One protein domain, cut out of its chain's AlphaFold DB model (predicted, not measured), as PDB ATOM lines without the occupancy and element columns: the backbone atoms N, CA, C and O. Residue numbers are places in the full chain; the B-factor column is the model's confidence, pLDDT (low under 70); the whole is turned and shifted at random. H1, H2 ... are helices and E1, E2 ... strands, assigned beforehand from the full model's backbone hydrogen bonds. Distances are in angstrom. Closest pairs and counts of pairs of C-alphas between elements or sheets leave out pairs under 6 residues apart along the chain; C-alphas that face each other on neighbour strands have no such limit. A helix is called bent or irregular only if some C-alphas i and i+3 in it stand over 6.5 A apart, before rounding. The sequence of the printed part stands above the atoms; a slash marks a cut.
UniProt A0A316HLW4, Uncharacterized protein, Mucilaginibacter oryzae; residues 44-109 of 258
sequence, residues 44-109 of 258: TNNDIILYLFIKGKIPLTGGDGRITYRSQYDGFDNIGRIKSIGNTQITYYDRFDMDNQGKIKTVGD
ATOM      1  N   THR A  44     -49.388 -12.030  51.214       40.44
ATOM      2  CA  THR A  44     -48.980 -10.759  51.791       40.44
ATOM      3  C   THR A  44     -49.974  -9.675  51.389       40.44
ATOM      4  O   THR A  44     -50.671  -9.772  50.378       40.44
ATOM      5  N   ASN A  45     -50.001  -8.569  52.132       42.88
ATOM      6  CA  ASN A  45     -50.769  -7.379  51.749       42.88
ATOM      7  C   ASN A  45     -50.478  -6.924  50.297       42.88
ATOM      8  O   ASN A  45     -51.347  -6.353  49.642       42.88
ATOM      9  N   ASN A  46     -49.283  -7.218  49.771       42.81
ATOM     10  CA  ASN A  46     -48.895  -6.888  48.401       42.81
ATOM     11  C   ASN A  46     -49.607  -7.761  47.350       42.81
ATOM     12  O   ASN A  46     -49.912  -7.266  46.268       42.81
ATOM     13  N   ASP A  47     -49.924  -9.015  47.671       45.56
ATOM     14  CA  ASP A  47     -50.626  -9.939  46.768       45.56
ATOM     15  C   ASP A  47     -52.112  -9.557  46.627       45.56
ATOM     16  O   ASP A  47     -52.688  -9.617  45.539       45.56
ATOM     17  N   ILE A  48     -52.709  -9.062  47.718       48.78
ATOM     18  CA  ILE A  48     -54.081  -8.523  47.764       48.78
ATOM     19  C   ILE A  48     -54.195  -7.255  46.908       48.78
ATOM     20  O   ILE A  48     -55.135  -7.108  46.123       48.78
ATOM     21  N   ILE A  49     -53.213  -6.359  47.038       51.81
ATOM     22  CA  ILE A  49     -53.056  -5.163  46.205       51.81
ATOM     23  C   ILE A  49     -53.017  -5.570  44.731       51.81
ATOM     24  O   ILE A  49     -53.845  -5.110  43.946       51.81
ATOM     25  N   LEU A  50     -52.109  -6.472  44.351       51.28
ATOM     26  CA  LEU A  50     -51.912  -6.837  42.950       51.28
ATOM     27  C   LEU A  50     -53.188  -7.416  42.313       51.28
ATOM     28  O   LEU A  50     -53.516  -7.076  41.177       51.28
ATOM     29  N   TYR A  51     -53.947  -8.231  43.052       49.41
ATOM     30  CA  TYR A  51     -55.203  -8.815  42.570       49.41
ATOM     31  C   TYR A  51     -56.310  -7.764  42.356       49.41
ATOM     32  O   TYR A  51     -56.977  -7.767  41.317       49.41
ATOM     33  N   LEU A  52     -56.466  -6.823  43.297       50.06
ATOM     34  CA  LEU A  52     -57.384  -5.676  43.183       50.06
ATOM     35  C   LEU A  52     -57.064  -4.775  41.980       50.06
ATOM     36  O   LEU A  52     -57.975  -4.223  41.355       50.06
ATOM     37  N   PHE A  53     -55.775  -4.643  41.660       53.78
ATOM     38  CA  PHE A  53     -55.272  -3.815  40.567       53.78
ATOM     39  C   PHE A  53     -55.378  -4.490  39.190       53.78
ATOM     40  O   PHE A  53     -55.861  -3.861  38.251       53.78
ATOM     41  N   ILE A  54     -55.008  -5.771  39.053       45.34
ATOM     42  CA  ILE A  54     -54.953  -6.474  37.753       45.34
ATOM     43  C   ILE A  54     -56.350  -6.796  37.189       45.34
ATOM     44  O   ILE A  54     -56.524  -6.866  35.974       45.34
ATOM     45  N   LYS A  55     -57.369  -6.976  38.044       43.91
ATOM     46  CA  LYS A  55     -58.757  -7.264  37.616       43.91
ATOM     47  C   LYS A  55     -59.706  -6.057  37.696       43.91
ATOM     48  O   LYS A  55     -60.901  -6.210  37.458       43.91
ATOM     49  N   GLY A  56     -59.149  -4.868  37.948       43.28
ATOM     50  CA  GLY A  56     -59.731  -3.567  37.617       43.28
ATOM     51  C   GLY A  56     -60.879  -3.094  38.505       43.28
ATOM     52  O   GLY A  56     -62.031  -3.250  38.118       43.28
ATOM     53  N   LYS A  57     -60.577  -2.434  39.639       52.06
ATOM     54  CA  LYS A  57     -61.512  -1.493  40.315       52.06
ATOM     55  C   LYS A  57     -60.884  -0.331  41.097       52.06
ATOM     56  O   LYS A  57     -61.634   0.519  41.577       52.06
ATOM     57  N   ILE A  58     -59.560  -0.253  41.216       53.53
ATOM     58  CA  ILE A  58     -58.882   0.990  41.608       53.53
ATOM     59  C   ILE A  58     -58.331   1.589  40.311       53.53
ATOM     60  O   ILE A  58     -57.501   0.938  39.674       53.53
ATOM     61  N   PRO A  59     -58.828   2.751  39.856       53.25
ATOM     62  CA  PRO A  59     -58.323   3.357  38.635       53.25
ATOM     63  C   PRO A  59     -56.844   3.702  38.826       53.25
ATOM     64  O   PRO A  59     -56.492   4.416  39.763       53.25
ATOM     65  N   LEU A  60     -55.979   3.204  37.940       54.31
ATOM     66  CA  LEU A  60     -54.631   3.747  37.808       54.31
ATOM     67  C   LEU A  60     -54.779   5.131  37.179       54.31
ATOM     68  O   LEU A  60     -55.150   5.261  36.013       54.31
ATOM     69  N   THR A  61     -54.546   6.177  37.960       52.81
ATOM     70  CA  THR A  61     -54.642   7.560  37.488       52.81
ATOM     71  C   THR A  61     -53.400   7.954  36.691       52.81
ATOM     72  O   THR A  61     -52.535   8.677  37.166       52.81
ATOM     73  N   GLY A  62     -53.307   7.491  35.444       53.94
ATOM     74  CA  GLY A  62     -52.203   7.835  34.547       53.94
ATOM     75  C   GLY A  62     -50.850   7.219  34.943       53.94
ATOM     76  O   GLY A  62     -50.594   6.857  36.095       53.94
ATOM     77  N   GLY A  63     -49.978   7.076  33.943       60.31
ATOM     78  CA  GLY A  63     -48.663   6.439  34.058       60.31
ATOM     79  C   GLY A  63     -48.555   5.127  33.273       60.31
ATOM     80  O   GLY A  63     -49.548   4.565  32.823       60.31
ATOM     81  N   ASP A  64     -47.329   4.635  33.119       68.75
ATOM     82  CA  ASP A  64     -46.934   3.437  32.354       68.75
ATOM     83  C   ASP A  64     -47.215   2.098  33.077       68.75
ATOM     84  O   ASP A  64     -46.753   1.043  32.647       68.75
ATOM     85  N   GLY A  65     -47.942   2.123  34.202       70.69
ATOM     86  CA  GLY A  65     -48.187   0.945  35.044       70.69
ATOM     87  C   GLY A  65     -46.954   0.455  35.815       70.69
ATOM     88  O   GLY A  65     -46.999  -0.613  36.428       70.69
ATOM     89  N   ARG A  66     -45.851   1.216  35.817       78.62
ATOM     90  CA  ARG A  66     -44.606   0.824  36.480       78.62
ATOM     91  C   ARG A  66     -44.781   0.695  37.985       78.62
ATOM     92  O   ARG A  66     -45.254   1.611  38.656       78.62
ATOM     93  N   ILE A  67     -44.319  -0.430  38.522       81.06
ATOM     94  CA  ILE A  67     -44.277  -0.682  39.960       81.06
ATOM     95  C   ILE A  67     -42.974  -0.115  40.521       81.06
ATOM     96  O   ILE A  67     -41.886  -0.412  40.022       81.06
ATOM     97  N   THR A  68     -43.076   0.681  41.580       84.50
ATOM     98  CA  THR A  68     -41.927   1.134  42.369       84.50
ATOM     99  C   THR A  68     -41.997   0.552  43.773       84.50
ATOM    100  O   THR A  68     -43.078   0.251  44.282       84.50
ATOM    101  N   TYR A  69     -40.843   0.383  44.412       85.25
ATOM    102  CA  TYR A  69     -40.730  -0.195  45.750       85.25
ATOM    103  C   TYR A  69     -40.108   0.810  46.712       85.25
ATOM    104  O   TYR A  69     -39.285   1.635  46.313       85.25
ATOM    105  N   ARG A  70     -40.498   0.726  47.985       84.00
ATOM    106  CA  ARG A  70     -39.917   1.513  49.070       84.00
ATOM    107  C   ARG A  70     -38.472   1.095  49.296       84.00
ATOM    108  O   ARG A  70     -38.170  -0.093  49.425       84.00
ATOM    109  N   SER A  71     -37.603   2.083  49.375       87.75
ATOM    110  CA  SER A  71     -36.177   1.954  49.641       87.75
ATOM    111  C   SER A  71     -35.836   2.518  51.021       87.75
ATOM    112  O   SER A  71     -36.676   3.126  51.678       87.75
ATOM    113  N   GLN A  72     -34.577   2.385  51.429       85.94
ATOM    114  CA  GLN A  72     -34.040   3.034  52.633       85.94
ATOM    115  C   GLN A  72     -34.191   4.567  52.647       85.94
ATOM    116  O   GLN A  72     -34.127   5.178  53.709       85.94
ATOM    117  N   TYR A  73     -34.407   5.195  51.484       85.69
ATOM    118  CA  TYR A  73     -34.642   6.637  51.371       85.69
ATOM    119  C   TYR A  73     -36.096   7.039  51.676       85.69
ATOM    120  O   TYR A  73     -36.378   8.222  51.828       85.69
ATOM    121  N   ASP A  74     -37.015   6.072  51.792       81.75
ATOM    122  CA  ASP A  74     -38.435   6.290  52.111       81.75
ATOM    123  C   ASP A  74     -38.741   6.136  53.616       81.75
ATOM    124  O   ASP A  74     -39.908   6.088  54.018       81.75
ATOM    125  N   GLY A  75     -37.689   6.034  54.436       79.75
ATOM    126  CA  GLY A  75     -37.739   5.672  55.849       79.75
ATOM    127  C   GLY A  75     -37.296   4.229  56.106       79.75
ATOM    128  O   GLY A  75     -37.108   3.435  55.186       79.75
ATOM    129  N   PHE A  76     -37.112   3.889  57.383       78.25
ATOM    130  CA  PHE A  76     -36.685   2.544  57.797       78.25
ATOM    131  C   PHE A  76     -37.837   1.534  57.840       78.25
ATOM    132  O   PHE A  76     -37.619   0.331  57.703       78.25
ATOM    133  N   ASP A  77     -39.067   2.018  58.007       79.38
ATOM    134  CA  ASP A  77     -40.256   1.177  58.007       79.38
ATOM    135  C   ASP A  77     -40.656   0.796  56.578       79.38
ATOM    136  O   ASP A  77     -40.553   1.584  55.636       79.38
ATOM    137  N   ASN A  78     -41.210  -0.408  56.423       80.81
ATOM    138  CA  ASN A  78     -41.870  -0.834  55.188       80.81
ATOM    139  C   ASN A  78     -40.963  -0.916  53.935       80.81
ATOM    140  O   ASN A  78     -41.479  -0.942  52.814       80.81
ATOM    141  N   ILE A  79     -39.638  -1.006  54.101       82.75
ATOM    142  CA  ILE A  79     -38.675  -1.212  53.004       82.75
ATOM    143  C   ILE A  79     -39.017  -2.491  52.217       82.75
ATOM    144  O   ILE A  79     -39.391  -3.517  52.783       82.75
ATOM    145  N   GLY A  80     -38.894  -2.427  50.889       81.56
ATOM    146  CA  GLY A  80     -39.161  -3.539  49.975       81.56
ATOM    147  C   GLY A  80     -40.640  -3.755  49.644       81.56
ATOM    148  O   GLY A  80     -40.960  -4.621  48.833       81.56
ATOM    149  N   ARG A  81     -41.549  -2.974  50.234       82.81
ATOM    150  CA  ARG A  81     -42.978  -2.987  49.886       82.81
ATOM    151  C   ARG A  81     -43.270  -2.074  48.702       82.81
ATOM    152  O   ARG A  81     -42.475  -1.191  48.391       82.81
ATOM    153  N   ILE A  82     -44.406  -2.281  48.044       83.00
ATOM    154  CA  ILE A  82     -44.792  -1.490  46.871       83.00
ATOM    155  C   ILE A  82     -45.017  -0.038  47.296       83.00
ATOM    156  O   ILE A  82     -45.823   0.242  48.173       83.00
ATOM    157  N   LYS A  83     -44.303   0.896  46.676       85.25
ATOM    158  CA  LYS A  83     -44.450   2.336  46.908       85.25
ATOM    159  C   LYS A  83     -45.519   2.934  46.004       85.25
ATOM    160  O   LYS A  83     -46.341   3.713  46.470       85.25
ATOM    161  N   SER A  84     -45.517   2.573  44.725       85.62
ATOM    162  CA  SER A  84     -46.515   3.041  43.767       85.62
ATOM    163  C   SER A  84     -46.671   2.087  42.589       85.62
ATOM    164  O   SER A  84     -45.789   1.268  42.321       85.62
ATOM    165  N   ILE A  85     -47.789   2.222  41.878       79.88
ATOM    166  CA  ILE A  85     -48.036   1.610  40.568       79.88
ATOM    167  C   ILE A  85     -48.501   2.731  39.635       79.88
ATOM    168  O   ILE A  85     -49.550   3.336  39.869       79.88
ATOM    169  N   GLY A  86     -47.695   3.068  38.626       83.25
ATOM    170  CA  GLY A  86     -47.848   4.326  37.892       83.25
ATOM    171  C   GLY A  86     -47.852   5.508  38.868       83.25
ATOM    172  O   GLY A  86     -47.009   5.587  39.769       83.25
ATOM    173  N   ASN A  87     -48.853   6.380  38.750       84.00
ATOM    174  CA  ASN A  87     -49.027   7.517  39.659       84.00
ATOM    175  C   ASN A  87     -49.780   7.176  40.959       84.00
ATOM    176  O   ASN A  87     -49.889   8.021  41.847       84.00
ATOM    177  N   THR A  88     -50.307   5.957  41.105       82.69
ATOM    178  CA  THR A  88     -51.066   5.567  42.301       82.69
ATOM    179  C   THR A  88     -50.114   5.221  43.442       82.69
ATOM    180  O   THR A  88     -49.425   4.202  43.397       82.69
ATOM    181  N   GLN A  89     -50.073   6.071  44.468       89.25
ATOM    182  CA  GLN A  89     -49.239   5.872  45.657       89.25
ATOM    183  C   GLN A  89     -49.846   4.843  46.612       89.25
ATOM    184  O   GLN A  89     -51.061   4.778  46.783       89.25
ATOM    185  N   ILE A  90     -48.988   4.075  47.278       86.31
ATOM    186  CA  ILE A  90     -49.360   3.118  48.316       86.31
ATOM    187  C   ILE A  90     -48.611   3.478  49.597       86.31
ATOM    188  O   ILE A  90     -47.377   3.567  49.644       86.31
ATOM    189  N   THR A  91     -49.368   3.695  50.667       90.44
ATOM    190  CA  THR A  91     -48.811   3.958  51.994       90.44
ATOM    191  C   THR A  91     -49.150   2.829  52.947       90.44
ATOM    192  O   THR A  91     -50.130   2.101  52.770       90.44
ATOM    193  N   TYR A  92     -48.320   2.683  53.971       88.69
ATOM    194  CA  TYR A  92     -48.469   1.670  55.001       88.69
ATOM    195  C   TYR A  92     -48.454   2.343  56.364       88.69
ATOM    196  O   TYR A  92     -47.861   3.408  56.533       88.69
ATOM    197  N   TYR A  93     -49.106   1.699  57.317       86.44
ATOM    198  CA  TYR A  93     -48.985   2.013  58.728       86.44
ATOM    199  C   TYR A  93     -47.533   1.768  59.178       86.44
ATOM    200  O   TYR A  93     -46.896   0.790  58.760       86.44
ATOM    201  N   ASP A  94     -46.987   2.687  59.964       87.44
ATOM    202  CA  ASP A  94     -45.591   2.678  60.404       87.44
ATOM    203  C   ASP A  94     -45.460   2.150  61.842       87.44
ATOM    204  O   ASP A  94     -46.417   1.631  62.422       87.44
ATOM    205  N   ARG A  95     -44.256   2.210  62.415       83.62
ATOM    206  CA  ARG A  95     -43.996   1.716  63.777       83.62
ATOM    207  C   ARG A  95     -44.772   2.437  64.884       83.62
ATOM    208  O   ARG A  95     -44.876   1.906  65.985       83.62
ATOM    209  N   PHE A  96     -45.296   3.634  64.626       86.88
ATOM    210  CA  PHE A  96     -46.096   4.384  65.595       86.88
ATOM    211  C   PHE A  96     -47.563   3.947  65.593       86.88
ATOM    212  O   PHE A  96     -48.293   4.235  66.538       86.88
ATOM    213  N   ASP A  97     -47.979   3.192  64.578       83.44
ATOM    214  CA  ASP A  97     -49.338   2.684  64.418       83.44
ATOM    215  C   ASP A  97     -49.568   1.318  65.121       83.44
ATOM    216  O   ASP A  97     -50.551   0.627  64.841       83.44
ATOM    217  N   MET A  98     -48.666   0.932  66.039       81.19
ATOM    218  CA  MET A  98     -48.738  -0.246  66.924       81.19
ATOM    219  C   MET A  98     -49.233  -1.521  66.206       81.19
ATOM    220  O   MET A  98     -48.530  -2.079  65.365       81.19
ATOM    221  N   ASP A  99     -50.463  -1.959  66.503       77.94
ATOM    222  CA  ASP A  99     -51.089  -3.207  66.033       77.94
ATOM    223  C   ASP A  99     -51.293  -3.276  64.512       77.94
ATOM    224  O   ASP A  99     -51.608  -4.331  63.946       77.94
ATOM    225  N   ASN A 100     -51.168  -2.135  63.837       79.62
ATOM    226  CA  ASN A 100     -51.378  -2.021  62.405       79.62
ATOM    227  C   ASN A 100     -50.086  -1.809  61.625       79.62
ATOM    228  O   ASN A 100     -50.165  -1.731  60.400       79.62
ATOM    229  N   GLN A 101     -48.919  -1.780  62.279       84.00
ATOM    230  CA  GLN A 101     -47.630  -1.615  61.608       84.00
ATOM    231  C   GLN A 101     -47.492  -2.575  60.417       84.00
ATOM    232  O   GLN A 101     -47.731  -3.781  60.501       84.00
ATOM    233  N   GLY A 102     -47.119  -2.026  59.263       82.75
ATOM    234  CA  GLY A 102     -46.966  -2.791  58.032       82.75
ATOM    235  C   GLY A 102     -48.279  -3.241  57.390       82.75
ATOM    236  O   GLY A 102     -48.268  -4.048  56.459       82.75
ATOM    237  N   LYS A 103     -49.434  -2.738  57.806       83.62
ATOM    238  CA  LYS A 103     -50.669  -2.885  57.027       83.62
ATOM    239  C   LYS A 103     -50.818  -1.741  56.036       83.62
ATOM    240  O   LYS A 103     -50.168  -0.708  56.169       83.62
ATOM    241  N   ILE A 104     -51.629  -1.939  55.003       84.56
ATOM    242  CA  ILE A 104     -51.885  -0.902  53.994       84.56
ATOM    243  C   ILE A 104     -52.678   0.215  54.655       84.56
ATOM    244  O   ILE A 104     -53.684  -0.051  55.292       84.56
ATOM    245  N   LYS A 105     -52.244   1.457  54.491       86.88
ATOM    246  CA  LYS A 105     -52.924   2.632  55.040       86.88
ATOM    247  C   LYS A 105     -53.706   3.358  53.960       86.88
ATOM    248  O   LYS A 105     -54.869   3.694  54.168       86.88
ATOM    249  N   THR A 106     -53.102   3.544  52.789       88.19
ATOM    250  CA  THR A 106     -53.787   4.108  51.623       88.19
ATOM    251  C   THR A 106     -53.319   3.478  50.319       88.19
ATOM    252  O   THR A 106     -52.184   3.015  50.205       88.19
ATOM    253  N   VAL A 107     -54.211   3.506  49.333       83.94
ATOM    254  CA  VAL A 107     -53.936   3.214  47.928       83.94
ATOM    255  C   VAL A 107     -54.608   4.309  47.099       83.94
ATOM    256  O   VAL A 107     -55.837   4.364  47.027       83.94
ATOM    257  N   GLY A 108     -53.813   5.214  46.526       86.06
ATOM    258  CA  GLY A 108     -54.311   6.490  46.008       86.06
ATOM    259  C   GLY A 108     -55.095   7.230  47.095       86.06
ATOM    260  O   GLY A 108     -54.631   7.336  48.232       86.06
ATOM    261  N   ASP A 109     -56.319   7.637  46.764       85.44
ATOM    262  CA  ASP A 109     -57.234   8.327  47.685       85.44
ATOM    263  C   ASP A 109     -58.035   7.369  48.586       85.44
ATOM    264  O   ASP A 109     -58.789   7.791  49.461       85.44
TER     265      ASP A 109
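AT A GLANCE: This is residues 44 to 109 of the 258 residues of an uncharacterized protein of Mucilaginibacter oryzae (UniProt A0A316HLW4). A small antiparallel sheet of four short strands, in the order E1, E2, E3, E4, has the helix H1 over one face, running along the strands, and no named helix over the other. The short helix H2 lies beyond one end of the sheet, in the turn from E3 to E4. The printed part has 66 residues, with two named helices and four named strands in the order H1, E1, E2, E3, H2, E4; the class is mixed, helices and strands, with 32 of the 66 residues in named elements. It is compact, with a radius of gyration of the C-alphas of 11.9 A, and spans 31 by 23 by 20 A.

HOW THE PARTS SIT: E1, residues 67 to 69, E2, residues 82 to 85, and E3, residues 88 to 92, form a meander, each strand the antiparallel neighbour of the one before; E1 and E2 are a hairpin, as are E2 and E3. N 68 and O 84 are 2.9 A apart, and N 90 and O 83 2.8 A, both within hydrogen-bond range. E3 pairs with E2 over residues 88 to 89 and with the antiparallel edge strand E4, residues 104 to 107, over residues 90 to 92; N 91 and O 106 are 2.9 A apart. H1, residues 45 to 54, is on the sheet at a height of 9.5 A, only just over E2 and E3, with 3 C-alphas falling on each. Its closest C-alpha pair with E2 is Asn 46 and Ile 82, 7.0 A. H2, residues 95 to 100, is not on the sheet, and is irregular, with C-alphas 96 and 99 9.1 A apart. Every O i to N i+4 pair is within hydrogen-bond range in H1, but 0 of 2 in H2, which has 1 of 3 O i to N i+3 pairs within range.

IN THESE COORDINATES: E3 is 13.5 A long from first to last C-alpha, and H1 14.6 A. H1 begins at C-alpha 45, (-50.769, -7.379, 51.749), and E4 ends at C-alpha 107, (-53.936, 3.214, 47.928).

THE WHOLE: The C-alphas farthest apart, of Asp 64 and Met 98, are 34.8 A apart. The printed part has no cut; the links H1 to E1 and E1 to E2 are long, 12 residues each. Residues 44 to 64 have pLDDT under 70.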